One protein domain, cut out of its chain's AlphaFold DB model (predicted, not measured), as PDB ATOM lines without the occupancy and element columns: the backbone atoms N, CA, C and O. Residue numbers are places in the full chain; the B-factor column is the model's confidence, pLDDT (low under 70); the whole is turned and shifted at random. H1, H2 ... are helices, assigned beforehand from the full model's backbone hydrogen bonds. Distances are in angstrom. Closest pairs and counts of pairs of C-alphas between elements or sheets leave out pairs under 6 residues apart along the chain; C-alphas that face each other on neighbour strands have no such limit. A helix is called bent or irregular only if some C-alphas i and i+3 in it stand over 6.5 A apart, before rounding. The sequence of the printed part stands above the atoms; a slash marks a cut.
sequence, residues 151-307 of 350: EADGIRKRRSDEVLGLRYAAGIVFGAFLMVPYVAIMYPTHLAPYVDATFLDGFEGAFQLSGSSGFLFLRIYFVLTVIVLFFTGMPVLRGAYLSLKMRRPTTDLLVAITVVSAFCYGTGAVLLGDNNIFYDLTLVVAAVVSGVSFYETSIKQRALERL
ATOM      1  N   GLU A 151      -9.560  42.861 -42.905       41.81
ATOM      2  CA  GLU A 151     -10.174  41.860 -42.031       41.81
ATOM      3  C   GLU A 151     -11.350  41.155 -42.732       41.81
ATOM      4  O   GLU A 151     -11.452  39.936 -42.674       41.81
ATOM      5  N   ALA A 152     -12.187  41.876 -43.486       39.50
ATOM      6  CA  ALA A 152     -13.311  41.288 -44.218       39.50
ATOM      7  C   ALA A 152     -12.887  40.371 -45.379       39.50
ATOM      8  O   ALA A 152     -13.504  39.320 -45.558       39.50
ATOM      9  N   ASP A 153     -11.852  40.732 -46.142       43.84
ATOM     10  CA  ASP A 153     -11.390  39.952 -47.295       43.84
ATOM     11  C   ASP A 153     -10.565  38.726 -46.868       43.84
ATOM     12  O   ASP A 153     -10.823  37.606 -47.318       43.84
ATOM     13  N   GLY A 154      -9.709  38.882 -45.849       48.22
ATOM     14  CA  GLY A 154      -9.049  37.758 -45.180       48.22
ATOM     15  C   GLY A 154     -10.043  36.782 -44.536       48.22
ATOM     16  O   GLY A 154      -9.885  35.567 -44.660       48.22
ATOM     17  N   ILE A 155     -11.124  37.281 -43.917       46.41
ATOM     18  CA  ILE A 155     -12.213  36.441 -43.387       46.41
ATOM     19  C   ILE A 155     -12.967  35.729 -44.519       46.41
ATOM     20  O   ILE A 155     -13.361  34.575 -44.351       46.41
ATOM     21  N   ARG A 156     -13.171  36.367 -45.679       48.97
ATOM     22  CA  ARG A 156     -13.886  35.766 -46.817       48.97
ATOM     23  C   ARG A 156     -13.062  34.676 -47.503       48.97
ATOM     24  O   ARG A 156     -13.600  33.606 -47.797       48.97
ATOM     25  N   LYS A 157     -11.758  34.907 -47.669       48.62
ATOM     26  CA  LYS A 157     -10.802  33.939 -48.218       48.62
ATOM     27  C   LYS A 157     -10.604  32.749 -47.274       48.62
ATOM     28  O   LYS A 157     -10.800  31.608 -47.688       48.62
ATOM     29  N   ARG A 158     -10.416  33.003 -45.971       50.00
ATOM     30  CA  ARG A 158     -10.332  31.953 -44.938       50.00
ATOM     31  C   ARG A 158     -11.612  31.126 -44.831       50.00
ATOM     32  O   ARG A 158     -11.541  29.911 -44.698       50.00
ATOM     33  N   ARG A 159     -12.784  31.757 -44.952       47.00
ATOM     34  CA  ARG A 159     -14.077  31.058 -44.956       47.00
ATOM     35  C   ARG A 159     -14.248  30.162 -46.183       47.00
ATOM     36  O   ARG A 159     -14.879  29.120 -46.074       47.00
ATOM     37  N   SER A 160     -13.702  30.540 -47.336       51.88
ATOM     38  CA  SER A 160     -13.768  29.729 -48.561       51.88
ATOM     39  C   SER A 160     -12.945  28.443 -48.424       51.88
ATOM     40  O   SER A 160     -13.451  27.359 -48.724       51.88
ATOM     41  N   ASP A 161     -11.736  28.555 -47.866       55.97
ATOM     42  CA  ASP A 161     -10.877  27.409 -47.545       55.97
ATOM     43  C   ASP A 161     -11.445  26.550 -46.400       55.97
ATOM     44  O   ASP A 161     -11.448  25.319 -46.483       55.97
ATOM     45  N   GLU A 162     -12.027  27.168 -45.367       56.53
ATOM     46  CA  GLU A 162     -12.701  26.456 -44.272       56.53
ATOM     47  C   GLU A 162     -13.946  25.697 -44.746       56.53
ATOM     48  O   GLU A 162     -14.187  24.585 -44.287       56.53
ATOM     49  N   VAL A 163     -14.732  26.242 -45.683       57.59
ATOM     50  CA  VAL A 163     -15.916  25.554 -46.232       57.59
ATOM     51  C   VAL A 163     -15.507  24.323 -47.048       57.59
ATOM     52  O   VAL A 163     -16.244  23.336 -47.076       57.59
ATOM     53  N   LEU A 164     -14.329  24.335 -47.677       60.03
ATOM     54  CA  LEU A 164     -13.806  23.189 -48.420       60.03
ATOM     55  C   LEU A 164     -13.222  22.121 -47.483       60.03
ATOM     56  O   LEU A 164     -13.549  20.940 -47.624       60.03
ATOM     57  N   GLY A 165     -12.457  22.533 -46.469       64.06
ATOM     58  CA  GLY A 165     -12.017  21.647 -45.388       64.06
ATOM     59  C   GLY A 165     -13.198  21.021 -44.644       64.06
ATOM     60  O   GLY A 165     -13.191  19.822 -44.379       64.06
ATOM     61  N   LEU A 166     -14.266  21.790 -44.408       65.06
ATOM     62  CA  LEU A 166     -15.509  21.307 -43.809       65.06
ATOM     63  C   LEU A 166     -16.221  20.284 -44.700       65.06
ATOM     64  O   LEU A 166     -16.806  19.351 -44.170       65.06
ATOM     65  N   ARG A 167     -16.163  20.406 -46.033       68.50
ATOM     66  CA  ARG A 167     -16.746  19.413 -46.958       68.50
ATOM     67  C   ARG A 167     -15.983  18.091 -46.954       68.50
ATOM     68  O   ARG A 167     -16.618  17.037 -46.917       68.50
ATOM     69  N   TYR A 168     -14.649  18.133 -46.954       69.62
ATOM     70  CA  TYR A 168     -13.829  16.922 -46.836       69.62
ATOM     71  C   TYR A 168     -13.959  16.290 -45.446       69.62
ATOM     72  O   TYR A 168     -14.169  15.084 -45.341       69.62
ATOM     73  N   ALA A 169     -13.939  17.100 -44.385       68.62
ATOM     74  CA  ALA A 169     -14.158  16.641 -43.017       68.62
ATOM     75  C   ALA A 169     -15.566  16.060 -42.832       68.62
ATOM     76  O   ALA A 169     -15.708  14.986 -42.257       68.62
ATOM     77  N   ALA A 170     -16.599  16.711 -43.373       69.94
ATOM     78  CA  ALA A 170     -17.958  16.182 -43.379       69.94
ATOM     79  C   ALA A 170     -18.028  14.860 -44.145       69.94
ATOM     80  O   ALA A 170     -18.657  13.934 -43.659       69.94
ATOM     81  N   GLY A 171     -17.337  14.727 -45.281       70.69
ATOM     82  CA  GLY A 171     -17.252  13.467 -46.021       70.69
ATOM     83  C   GLY A 171     -16.602  12.333 -45.230       70.69
ATOM     84  O   GLY A 171     -17.135  11.229 -45.201       70.69
ATOM     85  N   ILE A 172     -15.494  12.608 -44.540       72.69
ATOM     86  CA  ILE A 172     -14.797  11.624 -43.698       72.69
ATOM     87  C   ILE A 172     -15.656  11.238 -42.490       72.69
ATOM     88  O   ILE A 172     -15.844  10.055 -42.226       72.69
ATOM     89  N   VAL A 173     -16.215  12.218 -41.775       78.69
ATOM     90  CA  VAL A 173     -17.058  11.982 -40.591       78.69
ATOM     91  C   VAL A 173     -18.336  11.249 -40.977       78.69
ATOM     92  O   VAL A 173     -18.721  10.289 -40.317       78.69
ATOM     93  N   PHE A 174     -18.986  11.666 -42.060       76.62
ATOM     94  CA  PHE A 174     -20.224  11.058 -42.526       76.62
ATOM     95  C   PHE A 174     -19.985   9.682 -43.162       76.62
ATOM     96  O   PHE A 174     -20.781   8.771 -42.960       76.62
ATOM     97  N   GLY A 175     -18.863   9.486 -43.859       75.69
ATOM     98  CA  GLY A 175     -18.419   8.179 -44.346       75.69
ATOM     99  C   GLY A 175     -18.102   7.210 -43.204       75.69
ATOM    100  O   GLY A 175     -18.545   6.064 -43.232       75.69
ATOM    101  N   ALA A 176     -17.420   7.678 -42.155       77.25
ATOM    102  CA  ALA A 176     -17.188   6.903 -40.937       77.25
ATOM    103  C   ALA A 176     -18.503   6.587 -40.205       77.25
ATOM    104  O   ALA A 176     -18.715   5.460 -39.765       77.25
ATOM    105  N   PHE A 177     -19.418   7.557 -40.128       82.94
ATOM    106  CA  PHE A 177     -20.752   7.362 -39.565       82.94
ATOM    107  C   PHE A 177     -21.562   6.327 -40.348       82.94
ATOM    108  O   PHE A 177     -22.261   5.535 -39.734       82.94
ATOM    109  N   LEU A 178     -21.450   6.300 -41.679       78.12
ATOM    110  CA  LEU A 178     -22.058   5.275 -42.524       78.12
ATOM    111  C   LEU A 178     -21.428   3.899 -42.283       78.12
ATOM    112  O   LEU A 178     -22.144   2.906 -42.147       78.12
ATOM    113  N   MET A 179     -20.106   3.835 -42.145       79.88
ATOM    114  CA  MET A 179     -19.384   2.586 -41.900       79.88
ATOM    115  C   MET A 179     -19.852   1.839 -40.648       79.88
ATOM    116  O   MET A 179     -19.989   0.619 -40.690       79.88
ATOM    117  N   VAL A 180     -20.154   2.544 -39.556       82.12
ATOM    118  CA  VAL A 180     -20.564   1.925 -38.281       82.12
ATOM    119  C   VAL A 180     -21.794   1.004 -38.416       82.12
ATOM    120  O   VAL A 180     -21.671  -0.179 -38.096       82.12
ATOM    121  N   PRO A 181     -22.967   1.463 -38.898       74.94
ATOM    122  CA  PRO A 181     -24.124   0.598 -39.100       74.94
ATOM    123  C   PRO A 181     -23.910  -0.429 -40.217       74.94
ATOM    124  O   PRO A 181     -24.475  -1.513 -40.130       74.94
ATOM    125  N   TYR A 182     -23.092  -0.143 -41.241       75.00
ATOM    126  CA  TYR A 182     -22.789  -1.133 -42.283       75.00
ATOM    127  C   TYR A 182     -22.037  -2.329 -41.709       75.00
ATOM    128  O   TYR A 182     -22.466  -3.467 -41.873       75.00
ATOM    129  N   VAL A 183     -20.951  -2.073 -40.979       76.25
ATOM    130  CA  VAL A 183     -20.145  -3.118 -40.342       76.25
ATOM    131  C   VAL A 183     -20.965  -3.853 -39.283       76.25
ATOM    132  O   VAL A 183     -20.921  -5.076 -39.225       76.25
ATOM    133  N   ALA A 184     -21.764  -3.140 -38.487       74.25
ATOM    134  CA  ALA A 184     -22.584  -3.760 -37.449       74.25
ATOM    135  C   ALA A 184     -23.691  -4.679 -38.000       74.25
ATOM    136  O   ALA A 184     -24.076  -5.622 -37.315       74.25
ATOM    137  N   ILE A 185     -24.211  -4.410 -39.206       71.12
ATOM    138  CA  ILE A 185     -25.360  -5.135 -39.777       71.12
ATOM    139  C   ILE A 185     -24.932  -6.164 -40.837       71.12
ATOM    140  O   ILE A 185     -25.404  -7.296 -40.796       71.12
ATOM    141  N   MET A 186     -24.039  -5.813 -41.770       70.50
ATOM    142  CA  MET A 186     -23.630  -6.686 -42.888       70.50
ATOM    143  C   MET A 186     -22.428  -7.577 -42.564       70.50
ATOM    144  O   MET A 186     -22.321  -8.696 -43.057       70.50
ATOM    145  N   TYR A 187     -21.490  -7.137 -41.729       72.38
ATOM    146  CA  TYR A 187     -20.299  -7.953 -41.466       72.38
ATOM    147  C   TYR A 187     -20.612  -9.271 -40.720       72.38
ATOM    148  O   TYR A 187     -20.045 -10.306 -41.085       72.38
ATOM    149  N   PRO A 188     -21.569  -9.310 -39.766       71.06
ATOM    150  CA  PRO A 188     -22.036 -10.562 -39.174       71.06
ATOM    151  C   PRO A 188     -22.624 -11.548 -40.193       71.06
ATOM    152  O   PRO A 188     -22.442 -12.752 -40.030       71.06
ATOM    153  N   THR A 189     -23.274 -11.077 -41.270       65.81
ATOM    154  CA  THR A 189     -23.826 -11.973 -42.305       65.81
ATOM    155  C   THR A 189     -22.725 -12.640 -43.130       65.81
ATOM    156  O   THR A 189     -22.863 -13.801 -43.502       65.81
ATOM    157  N   HIS A 190     -21.609 -11.946 -43.377       67.50
ATOM    158  CA  HIS A 190     -20.443 -12.525 -44.062       67.50
ATOM    159  C   HIS A 190     -19.637 -13.474 -43.173       67.50
ATOM    160  O   HIS A 190     -19.034 -14.428 -43.663       67.50
ATOM    161  N   LEU A 191     -19.629 -13.217 -41.865       68.19
ATOM    162  CA  LEU A 191     -18.940 -14.040 -40.878       68.19
ATOM    163  C   LEU A 191     -19.762 -15.250 -40.427       68.19
ATOM    164  O   LEU A 191     -19.176 -16.181 -39.890       68.19
ATOM    165  N   ALA A 192     -21.074 -15.284 -40.684       65.31
ATOM    166  CA  ALA A 192     -21.978 -16.365 -40.283       65.31
ATOM    167  C   ALA A 192     -21.493 -17.804 -40.590       65.31
ATOM    168  O   ALA A 192     -21.761 -18.684 -39.778       65.31
ATOM    169  N   PRO A 193     -20.748 -18.087 -41.681       68.31
ATOM    170  CA  PRO A 193     -20.170 -19.416 -41.915       68.31
ATOM    171  C   PRO A 193     -19.021 -19.799 -40.963       68.31
ATOM    172  O   PRO A 193     -18.638 -20.966 -40.914       68.31
ATOM    173  N   TYR A 194     -18.436 -18.829 -40.254       71.94
ATOM    174  CA  TYR A 194     -17.200 -18.958 -39.474       71.94
ATOM    175  C   TYR A 194     -17.374 -18.693 -37.965       71.94
ATOM    176  O   TYR A 194     -16.423 -18.914 -37.218       71.94
ATOM    177  N   VAL A 195     -18.542 -18.216 -37.504       67.38
ATOM    178  CA  VAL A 195     -18.826 -17.920 -36.080       67.38
ATOM    179  C   VAL A 195     -19.973 -18.770 -35.537       67.38
ATOM    180  O   VAL A 195     -20.953 -19.021 -36.233       67.38
ATOM    181  N   ASP A 196     -19.851 -19.183 -34.272       66.56
ATOM    182  CA  ASP A 196     -20.833 -20.015 -33.570       66.56
ATOM    183  C   ASP A 196     -22.217 -19.346 -33.451       66.56
ATOM    184  O   ASP A 196     -22.338 -18.129 -33.287       66.56
ATOM    185  N   ALA A 197     -23.274 -20.166 -33.456       64.00
ATOM    186  CA  ALA A 197     -24.675 -19.729 -33.425       64.00
ATOM    187  C   ALA A 197     -25.023 -18.796 -32.243       64.00
ATOM    188  O   ALA A 197     -25.860 -17.910 -32.380       64.00
ATOM    189  N   THR A 198     -24.331 -18.920 -31.107       64.69
ATOM    190  CA  THR A 198     -24.487 -18.062 -29.919       64.69
ATOM    191  C   THR A 198     -24.029 -16.617 -30.127       64.69
ATOM    192  O   THR A 198     -24.530 -15.719 -29.455       64.69
ATOM    193  N   PHE A 199     -23.081 -16.367 -31.037       65.31
ATOM    194  CA  PHE A 199     -22.680 -15.007 -31.413       65.31
ATOM    195  C   PHE A 199     -23.740 -14.347 -32.306       65.31
ATOM    196  O   PHE A 199     -23.969 -13.143 -32.214       65.31
ATOM    197  N   LEU A 200     -24.414 -15.143 -33.140       61.47
ATOM    198  CA  LEU A 200     -25.445 -14.681 -34.069       61.47
ATOM    199  C   LEU A 200     -26.794 -14.405 -33.379       61.47
ATOM    200  O   LEU A 200     -27.502 -13.503 -33.819       61.47
ATOM    201  N   ASP A 201     -27.099 -15.080 -32.263       63.31
ATOM    202  CA  ASP A 201     -28.304 -14.854 -31.434       63.31
ATOM    203  C   ASP A 201     -28.418 -13.395 -30.941       63.31
ATOM    204  O   ASP A 201     -29.494 -12.799 -30.931       63.31
ATOM    205  N   GLY A 202     -27.291 -12.752 -30.609       63.94
ATOM    206  CA  GLY A 202     -27.256 -11.333 -30.219       63.94
ATOM    207  C   GLY A 202     -27.572 -10.354 -31.362       63.94
ATOM    208  O   GLY A 202     -27.906  -9.196 -31.108       63.94
ATOM    209  N   PHE A 203     -27.491 -10.817 -32.612       58.91
ATOM    210  CA  PHE A 203     -27.746 -10.048 -33.832       58.91
ATOM    211  C   PHE A 203     -29.013 -10.507 -34.574       58.91
ATOM    212  O   PHE A 203     -29.319  -9.972 -35.641       58.91
ATOM    213  N   GLU A 204     -29.792 -11.438 -34.013       54.34
ATOM    214  CA  GLU A 204     -30.978 -12.034 -34.645       54.34
ATOM    215  C   GLU A 204     -32.024 -10.975 -35.065       54.34
ATOM    216  O   GLU A 204     -32.640 -11.075 -36.129       54.34
ATOM    217  N   GLY A 205     -32.144  -9.875 -34.307       55.38
ATOM    218  CA  GLY A 205     -32.991  -8.723 -34.651       55.38
ATOM    219  C   GLY A 205     -32.467  -7.848 -35.802       55.38
ATOM    220  O   GLY A 205     -33.258  -7.214 -36.499       55.38
ATOM    221  N   ALA A 206     -31.152  -7.833 -36.044       55.06
ATOM    222  CA  ALA A 206     -30.540  -7.172 -37.200       55.06
ATOM    223  C   ALA A 206     -30.586  -8.060 -38.457       55.06
ATOM    224  O   ALA A 206     -30.573  -7.552 -39.571       55.06
ATOM    225  N   PHE A 207     -30.699  -9.382 -38.296       51.38
ATOM    226  CA  PHE A 207     -30.678 -10.371 -39.379       51.38
ATOM    227  C   PHE A 207     -31.993 -10.464 -40.183       51.38
ATOM    228  O   PHE A 207     -32.039 -11.103 -41.236       51.38
ATOM    229  N   GLN A 208     -33.065  -9.770 -39.770       53.28
ATOM    230  CA  GLN A 208     -34.338  -9.698 -40.514       53.28
ATOM    231  C   GLN A 208     -34.273  -8.850 -41.809       53.28
ATOM    232  O   GLN A 208     -35.305  -8.469 -42.369       53.28
ATOM    233  N   LEU A 209     -33.076  -8.571 -42.340       54.50
ATOM    234  CA  LEU A 209     -32.891  -7.971 -43.668       54.50
ATOM    235  C   LEU A 209     -33.261  -8.913 -44.829       54.50
ATOM    236  O   LEU A 209     -33.350  -8.458 -45.963       54.50
ATOM    237  N   SER A 210     -33.532 -10.199 -44.583       52.00
ATOM    238  CA  SER A 210     -33.980 -11.123 -45.640       52.00
ATOM    239  C   SER A 210     -35.433 -10.867 -46.113       52.00
ATOM    240  O   SER A 210     -35.881 -11.443 -47.101       52.00
ATOM    241  N   GLY A 211     -36.180  -9.978 -45.438       58.78
ATOM    242  CA  GLY A 211     -37.521  -9.525 -45.840       58.78
ATOM    243  C   GLY A 211     -37.541  -8.235 -46.681       58.78
ATOM    244  O   GLY A 211     -36.513  -7.689 -47.078       58.78
ATOM    245  N   SER A 212     -38.737  -7.679 -46.910       58.78
ATOM    246  CA  SER A 212     -38.955  -6.400 -47.624       58.78
ATOM    247  C   SER A 212     -38.193  -5.203 -47.022       58.78
ATOM    248  O   SER A 212     -37.877  -4.239 -47.724       58.78
ATOM    249  N   SER A 213     -37.853  -5.293 -45.736       61.41
ATOM    250  CA  SER A 213     -37.036  -4.365 -44.951       61.41
ATOM    251  C   SER A 213     -35.592  -4.238 -45.450       61.41
ATOM    252  O   SER A 213     -35.088  -3.117 -45.525       61.41
ATOM    253  N   GLY A 214     -34.924  -5.327 -45.853       66.44
ATOM    254  CA  GLY A 214     -33.546  -5.248 -46.365       66.44
ATOM    255  C   GLY A 214     -33.457  -4.585 -47.733       66.44
ATOM    256  O   GLY A 214     -32.534  -3.817 -47.998       66.44
ATOM    257  N   PHE A 215     -34.478  -4.775 -48.571       66.38
ATOM    258  CA  PHE A 215     -34.575  -4.101 -49.867       66.38
ATOM    259  C   PHE A 215     -34.732  -2.577 -49.713       66.38
ATOM    260  O   PHE A 215     -34.167  -1.802 -50.487       66.38
ATOM    261  N   LEU A 216     -35.481  -2.131 -48.697       70.06
ATOM    262  CA  LEU A 216     -35.587  -0.715 -48.325       70.06
ATOM    263  C   LEU A 216     -34.269  -0.177 -47.764       70.06
ATOM    264  O   LEU A 216     -33.834   0.896 -48.179       70.06
ATOM    265  N   PHE A 217     -33.618  -0.931 -46.875       70.75
ATOM    266  CA  PHE A 217     -32.331  -0.557 -46.297       70.75
ATOM    267  C   PHE A 217     -31.268  -0.346 -47.379       70.75
ATOM    268  O   PHE A 217     -30.652   0.713 -47.419       70.75
ATOM    269  N   LEU A 218     -31.131  -1.282 -48.326       73.12
ATOM    270  CA  LEU A 218     -30.195  -1.171 -49.450       73.12
ATOM    271  C   LEU A 218     -30.463   0.054 -50.330       73.12
ATOM    272  O   LEU A 218     -29.524   0.737 -50.730       73.12
ATOM    273  N   ARG A 219     -31.733   0.372 -50.609       76.44
ATOM    274  CA  ARG A 219     -32.098   1.571 -51.384       76.44
ATOM    275  C   ARG A 219     -31.762   2.861 -50.647       76.44
ATOM    276  O   ARG A 219     -31.233   3.781 -51.263       76.44
ATOM    277  N   ILE A 220     -32.052   2.929 -49.347       79.00
ATOM    278  CA  ILE A 220     -31.691   4.078 -48.506       79.00
ATOM    279  C   ILE A 220     -30.173   4.247 -48.503       79.00
ATOM    280  O   ILE A 220     -29.679   5.351 -48.708       79.00
ATOM    281  N   TYR A 221     -29.443   3.145 -48.340       76.81
ATOM    282  CA  TYR A 221     -27.991   3.144 -48.304       76.81
ATOM    283  C   TYR A 221     -27.384   3.589 -49.639       76.81
ATOM    284  O   TYR A 221     -26.532   4.468 -49.654       76.81
ATOM    285  N   PHE A 222     -27.899   3.084 -50.763       78.50
ATOM    286  CA  PHE A 222     -27.510   3.519 -52.104       78.50
ATOM    287  C   PHE A 222     -27.728   5.025 -52.307       78.50
ATOM    288  O   PHE A 222     -26.814   5.730 -52.729       78.50
ATOM    289  N   VAL A 223     -28.916   5.537 -51.966       83.38
ATOM    290  CA  VAL A 223     -29.226   6.972 -52.075       83.38
ATOM    291  C   VAL A 223     -28.274   7.795 -51.210       83.38
ATOM    292  O   VAL A 223     -27.763   8.821 -51.656       83.38
ATOM    293  N   LEU A 224     -27.988   7.329 -49.997       81.12
ATOM    294  CA  LEU A 224     -27.095   8.013 -49.074       81.12
ATOM    295  C   LEU A 224     -25.648   8.019 -49.583       81.12
ATOM    296  O   LEU A 224     -25.008   9.067 -49.572       81.12
ATOM    297  N   THR A 225     -25.159   6.897 -50.115       77.94
ATOM    298  CA  THR A 225     -23.845   6.808 -50.765       77.94
ATOM    299  C   THR A 225     -23.751   7.739 -51.972       77.94
ATOM    300  O   THR A 225     -22.748   8.433 -52.113       77.94
ATOM    301  N   VAL A 226     -24.793   7.825 -52.808       83.50
ATOM    302  CA  VAL A 226     -24.839   8.767 -53.941       83.50
ATOM    303  C   VAL A 226     -24.769  10.214 -53.458       83.50
ATOM    304  O   VAL A 226     -23.994  10.997 -54.004       83.50
ATOM    305  N   ILE A 227     -25.535  10.571 -52.423       84.31
ATOM    306  CA  ILE A 227     -25.519  11.922 -51.845       84.31
ATOM    307  C   ILE A 227     -24.117  12.266 -51.337       84.31
ATOM    308  O   ILE A 227     -23.612  13.344 -51.637       84.31
ATOM    309  N   VAL A 228     -23.467  11.353 -50.614       77.94
ATOM    310  CA  VAL A 228     -22.110  11.560 -50.086       77.94
ATOM    311  C   VAL A 228     -21.095  11.697 -51.208       77.94
ATOM    312  O   VAL A 228     -20.317  12.646 -51.220       77.94
ATOM    313  N   LEU A 229     -21.129  10.788 -52.182       78.31
ATOM    314  CA  LEU A 229     -20.216  10.807 -53.318       78.31
ATOM    315  C   LEU A 229     -20.384  12.095 -54.129       78.31
ATOM    316  O   LEU A 229     -19.392  12.697 -54.526       78.31
ATOM    317  N   PHE A 230     -21.615  12.570 -54.321       82.06
ATOM    318  CA  PHE A 230     -21.860  13.821 -55.027       82.06
ATOM    319  C   PHE A 230     -21.450  15.042 -54.201       82.06
ATOM    320  O   PHE A 230     -20.830  15.948 -54.740       82.06
ATOM    321  N   PHE A 231     -21.755  15.086 -52.904       78.38
ATOM    322  CA  PHE A 231     -21.497  16.263 -52.069       78.38
ATOM    323  C   PHE A 231     -20.017  16.406 -51.691       78.38
ATOM    324  O   PHE A 231     -19.445  17.488 -51.817       78.38
ATOM    325  N   THR A 232     -19.382  15.312 -51.268       73.06
ATOM    326  CA  THR A 232     -17.954  15.265 -50.923       73.06
ATOM    327  C   THR A 232     -17.081  15.163 -52.168       73.06
ATOM    328  O   THR A 232     -16.050  15.823 -52.245       73.06
ATOM    329  N   GLY A 233     -17.491  14.374 -53.164       72.94
ATOM    330  CA  GLY A 233     -16.706  14.138 -54.375       72.94
ATOM    331  C   GLY A 233     -16.863  15.203 -55.462       72.94
ATOM    332  O   GLY A 233     -16.090  15.170 -56.414       72.94
ATOM    333  N   MET A 234     -17.795  16.163 -55.351       76.00
ATOM    334  CA  MET A 234     -18.007  17.205 -56.376       76.00
ATOM    335  C   MET A 234     -16.713  17.887 -56.862       76.00
ATOM    336  O   MET A 234     -16.555  18.014 -58.078       76.00
ATOM    337  N   PRO A 235     -15.788  18.339 -55.985       71.69
ATOM    338  CA  PRO A 235     -14.593  19.061 -56.428       71.69
ATOM    339  C   PRO A 235     -13.685  18.177 -57.290       71.69
ATOM    340  O   PRO A 235     -13.252  18.577 -58.368       71.69
ATOM    341  N   VAL A 236     -13.485  16.940 -56.840       75.31
ATOM    342  CA  VAL A 236     -12.687  15.908 -57.506       75.31
ATOM    343  C   VAL A 236     -13.322  15.489 -58.835       75.31
ATOM    344  O   VAL A 236     -12.650  15.445 -59.862       75.31
ATOM    345  N   LEU A 237     -14.635  15.240 -58.849       79.06
ATOM    346  CA  LEU A 237     -15.383  14.878 -60.056       79.06
ATOM    347  C   LEU A 237     -15.366  16.005 -61.095       79.06
ATOM    348  O   LEU A 237     -15.259  15.738 -62.293       79.06
ATOM    349  N   ARG A 238     -15.428  17.266 -60.653       78.00
ATOM    350  CA  ARG A 238     -15.293  18.430 -61.537       78.00
ATOM    351  C   ARG A 238     -13.891  18.511 -62.138       78.00
ATOM    352  O   ARG A 238     -13.785  18.733 -63.343       78.00
ATOM    353  N   GLY A 239     -12.845  18.296 -61.335       73.06
ATOM    354  CA  GLY A 239     -11.461  18.212 -61.812       73.06
ATOM    355  C   GLY A 239     -11.285  17.106 -62.857       73.06
ATOM    356  O   GLY A 239     -10.816  17.342 -63.967       73.06
ATOM    357  N   ALA A 240     -11.792  15.910 -62.577       82.25
ATOM    358  CA  ALA A 240     -11.751  14.797 -63.520       82.25
ATOM    359  C   ALA A 240     -12.497  15.079 -64.835       82.25
ATOM    360  O   ALA A 240     -11.981  14.789 -65.914       82.25
ATOM    361  N   TYR A 241     -13.689  15.683 -64.770       83.31
ATOM    362  CA  TYR A 241     -14.460  16.046 -65.964       83.31
ATOM    363  C   TYR A 241     -13.696  17.024 -66.866       83.31
ATOM    364  O   TYR A 241     -13.648  16.859 -68.088       83.31
ATOM    365  N   LEU A 242     -13.070  18.034 -66.262       76.12
ATOM    366  CA  LEU A 242     -12.289  19.026 -66.991       76.12
ATOM    367  C   LEU A 242     -11.006  18.400 -67.569       76.12
ATOM    368  O   LEU A 242     -10.703  18.621 -68.737       76.12
ATOM    369  N   SER A 243     -10.308  17.556 -66.802       79.62
ATOM    370  CA  SER A 243      -9.136  16.789 -67.255       79.62
ATOM    371  C   SER A 243      -9.456  15.931 -68.485       79.62
ATOM    372  O   SER A 243      -8.708  15.942 -69.466       79.62
ATOM    373  N   LEU A 244     -10.617  15.270 -68.484       84.75
ATOM    374  CA  LEU A 244     -11.093  14.483 -69.619       84.75
ATOM    375  C   LEU A 244     -11.387  15.363 -70.842       84.75
ATOM    376  O   LEU A 244     -10.989  15.026 -71.957       84.75
ATOM    377  N   LYS A 245     -12.040  16.516 -70.637       77.94
ATOM    378  CA  LYS A 245     -12.342  17.473 -71.711       77.94
ATOM    379  C   LYS A 245     -11.075  18.042 -72.352       77.94
ATOM    380  O   LYS A 245     -11.034  18.224 -73.563       77.94
ATOM    381  N   MET A 246     -10.043  18.282 -71.549       75.75
ATOM    382  CA  MET A 246      -8.759  18.821 -71.997       75.75
ATOM    383  C   MET A 246      -7.783  17.749 -72.497       75.75
ATOM    384  O   MET A 246      -6.701  18.090 -72.963       75.75
ATOM    385  N   ARG A 247      -8.137  16.456 -72.399       81.38
ATOM    386  CA  ARG A 247      -7.267  15.313 -72.741       81.38
ATOM    387  C   ARG A 247      -5.892  15.350 -72.052       81.38
ATOM    388  O   ARG A 247      -4.927  14.794 -72.570       81.38
ATOM    389  N   ARG A 248      -5.805  15.972 -70.874       74.31
ATOM    390  CA  ARG A 248      -4.594  16.015 -70.043       74.31
ATOM    391  C   ARG A 248      -4.873  15.265 -68.741       74.31
ATOM    392  O   ARG A 248      -5.656  15.780 -67.943       74.31
ATOM    393  N   PRO A 249      -4.306  14.065 -68.516       78.25
ATOM    394  CA  PRO A 249      -4.576  13.289 -67.309       78.25
ATOM    395  C   PRO A 249      -4.000  13.989 -66.073       78.25
ATOM    396  O   PRO A 249      -2.803  14.264 -66.017       78.25
ATOM    397  N   THR A 250      -4.852  14.273 -65.087       79.81
ATOM    398  CA  THR A 250      -4.461  14.881 -63.803       79.81
ATOM    399  C   THR A 250      -4.648  13.905 -62.638       79.81
ATOM    400  O   THR A 250      -5.265  12.848 -62.778       79.81
ATOM    401  N   THR A 251      -4.116  14.253 -61.462       81.75
ATOM    402  CA  THR A 251      -4.304  13.490 -60.214       81.75
ATOM    403  C   THR A 251      -5.785  13.324 -59.867       81.75
ATOM    404  O   THR A 251      -6.207  12.236 -59.477       81.75
ATOM    405  N   ASP A 252      -6.590  14.362 -60.109       78.38
ATOM    406  CA  ASP A 252      -8.039  14.352 -59.876       78.38
ATOM    407  C   ASP A 252      -8.754  13.304 -60.740       78.38
ATOM    408  O   ASP A 252      -9.694  12.655 -60.283       78.38
ATOM    409  N   LEU A 253      -8.293  13.099 -61.982       84.38
ATOM    410  CA  LEU A 253      -8.845  12.089 -62.887       84.38
ATOM    411  C   LEU A 253      -8.605  10.671 -62.360       84.38
ATOM    412  O   LEU A 253      -9.528   9.855 -62.353       84.38
ATOM    413  N   LEU A 254      -7.388  10.379 -61.896       85.44
ATOM    414  CA  LEU A 254      -7.030   9.064 -61.354       85.44
ATOM    415  C   LEU A 254      -7.849   8.742 -60.099       85.44
ATOM    416  O   LEU A 254      -8.404   7.646 -59.962       85.44
ATOM    417  N   VAL A 255      -7.988   9.727 -59.214       82.44
ATOM    418  CA  VAL A 255      -8.838   9.636 -58.027       82.44
ATOM    419  C   VAL A 255     -10.298   9.381 -58.413       82.44
ATOM    420  O   VAL A 255     -10.912   8.434 -57.917       82.44
ATOM    421  N   ALA A 256     -10.860  10.191 -59.312       84.50
ATOM    422  CA  ALA A 256     -12.260  10.075 -59.703       84.50
ATOM    423  C   ALA A 256     -12.567   8.725 -60.354       84.50
ATOM    424  O   ALA A 256     -13.575   8.110 -60.015       84.50
ATOM    425  N   ILE A 257     -11.693   8.228 -61.234       88.50
ATOM    426  CA  ILE A 257     -11.849   6.904 -61.848       88.50
ATOM    427  C   ILE A 257     -11.889   5.818 -60.775       88.50
ATOM    428  O   ILE A 257     -12.725   4.922 -60.861       88.50
ATOM    429  N   THR A 258     -11.045   5.908 -59.747       86.19
ATOM    430  CA  THR A 258     -10.995   4.920 -58.660       86.19
ATOM    431  C   THR A 258     -12.316   4.884 -57.884       86.19
ATOM    432  O   THR A 258     -12.909   3.819 -57.705       86.19
ATOM    433  N   VAL A 259     -12.826   6.054 -57.491       82.69
ATOM    434  CA  VAL A 259     -14.085   6.182 -56.735       82.69
ATOM    435  C   VAL A 259     -15.293   5.766 -57.579       82.69
ATOM    436  O   VAL A 259     -16.143   5.007 -57.115       82.69
ATOM    437  N   VAL A 260     -15.357   6.214 -58.836       86.19
ATOM    438  CA  VAL A 260     -16.444   5.868 -59.764       86.19
ATOM    439  C   VAL A 260     -16.427   4.376 -60.089       86.19
ATOM    440  O   VAL A 260     -17.484   3.756 -60.115       86.19
ATOM    441  N   SER A 261     -15.252   3.774 -60.278       87.50
ATOM    442  CA  SER A 261     -15.133   2.334 -60.543       87.50
ATOM    443  C   SER A 261     -15.636   1.507 -59.363       87.50
ATOM    444  O   SER A 261     -16.409   0.573 -59.568       87.50
ATOM    445  N   ALA A 262     -15.263   1.880 -58.134       83.56
ATOM    446  CA  ALA A 262     -15.759   1.213 -56.932       83.56
ATOM    447  C   ALA A 262     -17.291   1.326 -56.817       83.56
ATOM    448  O   ALA A 262     -17.974   0.319 -56.627       83.56
ATOM    449  N   PHE A 263     -17.841   2.523 -57.046       81.44
ATOM    450  CA  PHE A 263     -19.285   2.755 -57.023       81.44
ATOM    451  C   PHE A 263     -20.037   1.958 -58.101       81.44
ATOM    452  O   PHE A 263     -21.067   1.340 -57.814       81.44
ATOM    453  N   CYS A 264     -19.524   1.928 -59.334       85.56
ATOM    454  CA  CYS A 264     -20.095   1.144 -60.430       85.56
ATOM    455  C   CYS A 264     -20.068  -0.358 -60.127       85.56
ATOM    456  O   CYS A 264     -21.054  -1.045 -60.388       85.56
ATOM    457  N   TYR A 265     -18.979  -0.858 -59.534       83.19
ATOM    458  CA  TYR A 265     -18.866  -2.254 -59.115       83.19
ATOM    459  C   TYR A 265     -19.901  -2.610 -58.035       83.19
ATOM    460  O   TYR A 265     -20.650  -3.573 -58.201       83.19
ATOM    461  N   GLY A 266     -20.017  -1.793 -56.981       76.75
ATOM    462  CA  GLY A 266     -21.008  -1.997 -55.916       76.75
ATOM    463  C   GLY A 266     -22.455  -1.933 -56.419       76.75
ATOM    464  O   GLY A 266     -23.281  -2.771 -56.061       76.75
ATOM    465  N   THR A 267     -22.748  -0.992 -57.321       78.81
ATOM    466  CA  THR A 267     -24.073  -0.863 -57.952       78.81
ATOM    467  C   THR A 267     -24.394  -2.064 -58.848       78.81
ATOM    468  O   THR A 267     -25.520  -2.564 -58.837       78.81
ATOM    469  N   GLY A 268     -23.404  -2.558 -59.598       79.19
ATOM    470  CA  GLY A 268     -23.533  -3.745 -60.442       79.19
ATOM    471  C   GLY A 268     -23.869  -5.001 -59.639       79.19
ATOM    472  O   GLY A 268     -24.808  -5.708 -59.993       79.19
ATOM    473  N   ALA A 269     -23.178  -5.238 -58.520       74.81
ATOM    474  CA  ALA A 269     -23.446  -6.385 -57.647       74.81
ATOM    475  C   ALA A 269     -24.904  -6.409 -57.140       74.81
ATOM    476  O   ALA A 269     -25.556  -7.452 -57.172       74.81
ATOM    477  N   VAL A 270     -25.457  -5.243 -56.774       71.56
ATOM    478  CA  VAL A 270     -26.868  -5.124 -56.359       71.56
ATOM    479  C   VAL A 270     -27.844  -5.407 -57.494       71.56
ATOM    480  O   VAL A 270     -28.857  -6.068 -57.277       71.56
ATOM    481  N   LEU A 271     -27.566  -4.912 -58.702       75.06
ATOM    482  CA  LEU A 271     -28.427  -5.134 -59.871       75.06
ATOM    483  C   LEU A 271     -28.484  -6.609 -60.282       75.06
ATOM    484  O   LEU A 271     -29.528  -7.065 -60.747       75.06
ATOM    485  N   LEU A 272     -27.386  -7.349 -60.100       77.38
ATOM    486  CA  LEU A 272     -27.317  -8.783 -60.387       77.38
ATOM    487  C   LEU A 272     -27.924  -9.656 -59.272       77.38
ATOM    488  O   LEU A 272     -28.038 -10.866 -59.455       77.38
ATOM    489  N   GLY A 273     -28.355  -9.061 -58.154       64.19
ATOM    490  CA  GLY A 273     -28.961  -9.788 -57.036       64.19
ATOM    491  C   GLY A 273     -27.980 -10.694 -56.291       64.19
ATOM    492  O   GLY A 273     -28.409 -11.643 -55.638       64.19
ATOM    493  N   ASP A 274     -26.678 -10.425 -56.406       62.88
ATOM    494  CA  ASP A 274     -25.657 -11.167 -55.677       62.88
ATOM    495  C   ASP A 274     -25.597 -10.669 -54.221       62.88
ATOM    496  O   ASP A 274     -25.668  -9.467 -53.951       62.88
ATOM    497  N   ASN A 275     -25.476 -11.592 -53.265       54.88
ATOM    498  CA  ASN A 275     -25.440 -11.273 -51.831       54.88
ATOM    499  C   ASN A 275     -24.057 -10.767 -51.376       54.88
ATOM    500  O   ASN A 275     -23.899 -10.323 -50.240       54.88
ATOM    501  N   ASN A 276     -23.052 -10.812 -52.256       55.53
ATOM    502  CA  ASN A 276     -21.736 -10.230 -52.013       55.53
ATOM    503  C   ASN A 276     -21.747  -8.732 -52.336       55.53
ATOM    504  O   ASN A 276     -21.335  -8.281 -53.404       55.53
ATOM    505  N   ILE A 277     -22.275  -7.958 -51.393       64.00
ATOM    506  CA  ILE A 277     -22.442  -6.515 -51.525       64.00
ATOM    507  C   ILE A 277     -21.203  -5.823 -50.937       64.00
ATOM    508  O   ILE A 277     -20.951  -5.884 -49.737       64.00
ATOM    509  N   PHE A 278     -20.430  -5.136 -51.784       65.56
ATOM    510  CA  PHE A 278     -19.171  -4.465 -51.415       65.56
ATOM    511  C   PHE A 278     -19.295  -2.926 -51.370       65.56
ATOM    512  O   PHE A 278     -18.396  -2.209 -51.818       65.56
ATOM    513  N   TYR A 279     -20.401  -2.371 -50.857       65.94
ATOM    514  CA  TYR A 279     -20.509  -0.905 -50.689       65.94
ATOM    515  C   TYR A 279     -19.534  -0.359 -49.647       65.94
ATOM    516  O   TYR A 279     -19.103   0.790 -49.756       65.94
ATOM    517  N   ASP A 280     -19.145  -1.205 -48.693       70.38
ATOM    518  CA  ASP A 280     -18.013  -0.993 -47.792       70.38
ATOM    519  C   ASP A 280     -16.778  -0.518 -48.568       70.38
ATOM    520  O   ASP A 280     -16.239   0.550 -48.280       70.38
ATOM    521  N   LEU A 281     -16.419  -1.229 -49.638       73.06
ATOM    522  CA  LEU A 281     -15.174  -0.987 -50.350       73.06
ATOM    523  C   LEU A 281     -15.213   0.382 -51.022       73.06
ATOM    524  O   LEU A 281     -14.232   1.118 -51.011       73.06
ATOM    525  N   THR A 282     -16.382   0.758 -51.546       72.19
ATOM    526  CA  THR A 282     -16.602   2.080 -52.144       72.19
ATOM    527  C   THR A 282     -16.451   3.188 -51.108       72.19
ATOM    528  O   THR A 282     -15.802   4.193 -51.385       72.19
ATOM    529  N   LEU A 283     -17.018   3.011 -49.912       73.25
ATOM    530  CA  LEU A 283     -16.926   3.986 -48.827       73.25
ATOM    531  C   LEU A 283     -15.498   4.104 -48.279       73.25
ATOM    532  O   LEU A 283     -15.031   5.225 -48.091       73.25
ATOM    533  N   VAL A 284     -14.786   2.986 -48.077       79.12
ATOM    534  CA  VAL A 284     -13.376   2.998 -47.647       79.12
ATOM    535  C   VAL A 284     -12.516   3.697 -48.691       79.12
ATOM    536  O   VAL A 284     -11.775   4.617 -48.353       79.12
ATOM    537  N   VAL A 285     -12.634   3.305 -49.961       78.44
ATOM    538  CA  VAL A 285     -11.863   3.904 -51.055       78.44
ATOM    539  C   VAL A 285     -12.171   5.396 -51.171       78.44
ATOM    540  O   VAL A 285     -11.247   6.206 -51.205       78.44
ATOM    541  N   ALA A 286     -13.446   5.790 -51.161       73.44
ATOM    542  CA  ALA A 286     -13.829   7.197 -51.218       73.44
ATOM    543  C   ALA A 286     -13.277   7.998 -50.028       73.44
ATOM    544  O   ALA A 286     -12.760   9.098 -50.229       73.44
ATOM    545  N   ALA A 287     -13.338   7.457 -48.807       74.94
ATOM    546  CA  ALA A 287     -12.839   8.118 -47.603       74.94
ATOM    547  C   ALA A 287     -11.309   8.252 -47.599       74.94
ATOM    548  O   ALA A 287     -10.793   9.342 -47.355       74.94
ATOM    549  N   VAL A 288     -10.585   7.173 -47.913       81.19
ATOM    550  CA  VAL A 288      -9.115   7.163 -47.965       81.19
ATOM    551  C   VAL A 288      -8.624   8.142 -49.018       81.19
ATOM    552  O   VAL A 288      -7.775   8.981 -48.724       81.19
ATOM    553  N   VAL A 289      -9.178   8.080 -50.229       75.38
ATOM    554  CA  VAL A 289      -8.711   8.937 -51.315       75.38
ATOM    555  C   VAL A 289      -9.053  10.405 -51.046       75.38
ATOM    556  O   VAL A 289      -8.192  11.264 -51.220       75.38
ATOM    557  N   SER A 290     -10.245  10.699 -50.515       72.50
ATOM    558  CA  SER A 290     -10.593  12.059 -50.073       72.50
ATOM    559  C   SER A 290      -9.641  12.570 -48.985       72.50
ATOM    560  O   SER A 290      -9.244  13.734 -49.009       72.50
ATOM    561  N   GLY A 291      -9.242  11.704 -48.047       75.12
ATOM    562  CA  GLY A 291      -8.270  12.028 -47.004       75.12
ATOM    563  C   GLY A 291      -6.876  12.333 -47.557       75.12
ATOM    564  O   GLY A 291      -6.259  13.315 -47.142       75.12
ATOM    565  N   VAL A 292      -6.397  11.543 -48.525       77.38
ATOM    566  CA  VAL A 292      -5.110  11.779 -49.201       77.38
ATOM    567  C   VAL A 292      -5.128  13.113 -49.945       77.38
ATOM    568  O   VAL A 292      -4.222  13.920 -49.749       77.38
ATOM    569  N   SER A 293      -6.175  13.385 -50.731       70.56
ATOM    570  CA  SER A 293      -6.311  14.656 -51.453       70.56
ATOM    571  C   SER A 293      -6.353  15.852 -50.500       70.56
ATOM    572  O   SER A 293      -5.664  16.843 -50.728       70.56
ATOM    573  N   PHE A 294      -7.089  15.747 -49.389       72.62
ATOM    574  CA  PHE A 294      -7.125  16.796 -48.366       72.62
ATOM    575  C   PHE A 294      -5.739  17.064 -47.759       72.62
ATOM    576  O   PHE A 294      -5.341  18.220 -47.574       72.62
ATOM    577  N   TYR A 295      -4.989  16.003 -47.463       77.56
ATOM    578  CA  TYR A 295      -3.645  16.113 -46.907       77.56
ATOM    579  C   TYR A 295      -2.664  16.746 -47.901       77.56
ATOM    580  O   TYR A 295      -1.875  17.615 -47.527       77.56
ATOM    581  N   GLU A 296      -2.758  16.366 -49.176       73.50
ATOM    582  CA  GLU A 296      -1.947  16.922 -50.255       73.50
ATOM    583  C   GLU A 296      -2.174  18.433 -50.413       73.50
ATOM    584  O   GLU A 296      -1.210  19.203 -50.404       73.50
ATOM    585  N   THR A 297      -3.435  18.875 -50.485       68.25
ATOM    586  CA  THR A 297      -3.782  20.303 -50.560       68.25
ATOM    587  C   THR A 297      -3.272  21.066 -49.335       68.25
ATOM    588  O   THR A 297      -2.666  22.128 -49.476       68.25
ATOM    589  N   SER A 298      -3.435  20.496 -48.137       69.38
ATOM    590  CA  SER A 298      -3.008  21.123 -46.880       69.38
ATOM    591  C   SER A 298      -1.491  21.325 -46.799       69.38
ATOM    592  O   SER A 298      -1.022  22.357 -46.321       69.38
ATOM    593  N   ILE A 299      -0.699  20.348 -47.258       74.12
ATOM    594  CA  ILE A 299       0.767  20.472 -47.281       74.12
ATOM    595  C   ILE A 299       1.195  21.568 -48.249       74.12
ATOM    596  O   ILE A 299       2.044  22.392 -47.909       74.12
ATOM    597  N   LYS A 300       0.609  21.581 -49.448       65.62
ATOM    598  CA  LYS A 300       0.945  22.551 -50.492       65.62
ATOM    599  C   LYS A 300       0.664  23.980 -50.034       65.62
ATOM    600  O   LYS A 300       1.543  24.826 -50.165       65.62
ATOM    601  N   GLN A 301      -0.491  24.223 -49.411       63.66
ATOM    602  CA  GLN A 301      -0.833  25.533 -48.843       63.66
ATOM    603  C   GLN A 301       0.180  25.994 -47.786       63.66
ATOM    604  O   GLN A 301       0.666  27.118 -47.850       63.66
ATOM    605  N   ARG A 302       0.582  25.114 -46.859       67.00
ATOM    606  CA  ARG A 302       1.593  25.455 -45.839       67.00
ATOM    607  C   ARG A 302       2.968  25.751 -46.434       67.00
ATOM    608  O   ARG A 302       3.696  26.589 -45.909       67.00
ATOM    609  N   ALA A 303       3.354  25.034 -47.489       67.44
ATOM    610  CA  ALA A 303       4.611  25.285 -48.185       67.44
ATOM    611  C   ALA A 303       4.591  26.655 -48.877       67.44
ATOM    612  O   ALA A 303       5.572  27.391 -48.812       67.44
ATOM    613  N   LEU A 304       3.457  27.013 -49.478       60.12
ATOM    614  CA  LEU A 304       3.247  28.295 -50.137       60.12
ATOM    615  C   LEU A 304       3.254  29.475 -49.187       60.12
ATOM    616  O   LEU A 304       3.939  30.450 -49.457       60.12
ATOM    617  N   GLU A 305       2.549  29.366 -48.066       58.28
ATOM    618  CA  GLU A 305       2.466  30.430 -47.067       58.28
ATOM    619  C   GLU A 305       3.866  30.857 -46.599       58.28
ATOM    620  O   GLU A 305       4.168  32.045 -46.544       58.28
ATOM    621  N   ARG A 306       4.774  29.890 -46.409       59.78
ATOM    622  CA  ARG A 306       6.183  30.155 -46.076       59.78
ATOM    623  C   ARG A 306       6.976  30.793 -47.215       59.78
ATOM    624  O   ARG A 306       7.876  31.584 -46.957       59.78
ATOM    625  N   LEU A 307       6.684  30.449 -48.469       56.56
ATOM    626  CA  LEU A 307       7.319  31.082 -49.632       56.56
ATOM    627  C   LEU A 307       6.815  32.520 -49.826       56.56
ATOM    628  O   LEU A 307       7.597  33.415 -50.148       56.56
TER     629      LEU A 307
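This is residues 151 to 307 of the 350 residues of the protein "ATPase P" of Halorubrum sp. AJ67 (UniProt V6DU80). Four long helical pieces, H1, H4a, H5 and H6, make a loose up-and-down bundle, each running against the one before it in the chain, while the arm H4b turns aside and packs on the first part of H5. At one end of the long axis, residues 151 to 163 of H1 and 299 to 307 of H6 stick out; at the other end lie the short H2 and H3. The printed part has 157 residues with six named helices, H1 to H6 in chain order, and no named strand; its class is all helix. It is loose, with a radius of gyration of the C-alphas of 19.4 A, and elongated, spanning 62 by 37 by 26 A.

The longest helix, H1, residues 151 to 191, has a kink of 44 degrees near residue 183. With residues 165 to 182 alone it touches H6, residues 279 to 307, at a shallow tilt of 25 degrees, opposite ways; the closest C-alphas, of Ile 172 and Ala 287, are 5.6 A apart. H4, residues 212 to 245, was assigned as one helix by its hydrogen bonds but is bent: C-alphas 232 and 235 are 7.5 A apart. Its arms H4a, residues 212 to 232, and H4b, residues 235 to 245, are about perpendicular, only just, at 72 degrees. H1, with residues 167 to 175 alone, touches H4a at a shallow tilt of 26 degrees, opposite ways; the closest C-alphas, of Gly 171 and Thr 232, are 5.3 A apart. H5, residues 251 to 271, forms a helical hairpin with H6, at a shallow tilt of 13 degrees, the C-alphas of Ala 262 and Thr 282 closest at 4.9 A. H4b and H5 touch, about perpendicular at 77 degrees, the C-alphas of Ala 240 and Leu 253 closest at 4.0 A. H4a and H5 are near each other. H3, residues 207 to 210, is irregular, with C-alphas 207 and 210 7.1 A apart; it and H4a only just touch, only at the corner, the C-alphas of Gln 208 and Gly 214 closest at 7.4 A. H2, residues 197 to 201, is close to H1 but not clearly touching, the C-alphas of Pro 188 and Leu 200 closest at 7.4 A. Every O i to N i+4 pair is within hydrogen-bond range in H2, H4a, H4b and H5, against 34 of 37 in H1 and 24 of 25 in H6; H3 is too short for such a pair.

H1 begins at C-alpha 151 (-10.174, 41.860, -42.031) and is 56.6 A long. H4a begins at C-alpha 212 (-38.955, -6.400, -47.624) and is 30.4 A long, H4b 15.5 A and H5 30.5 A. H6, 42.4 A long, ends at C-alpha 307 (7.319, 31.082, -49.632).

The C-alphas farthest apart, of Glu 151 and Ala 197, are 63.9 A apart. The printed part has no cut and no long link. Its mean pLDDT is 70.5, and 63 residues are under 70, among them 151 to 170 and 195 to 215.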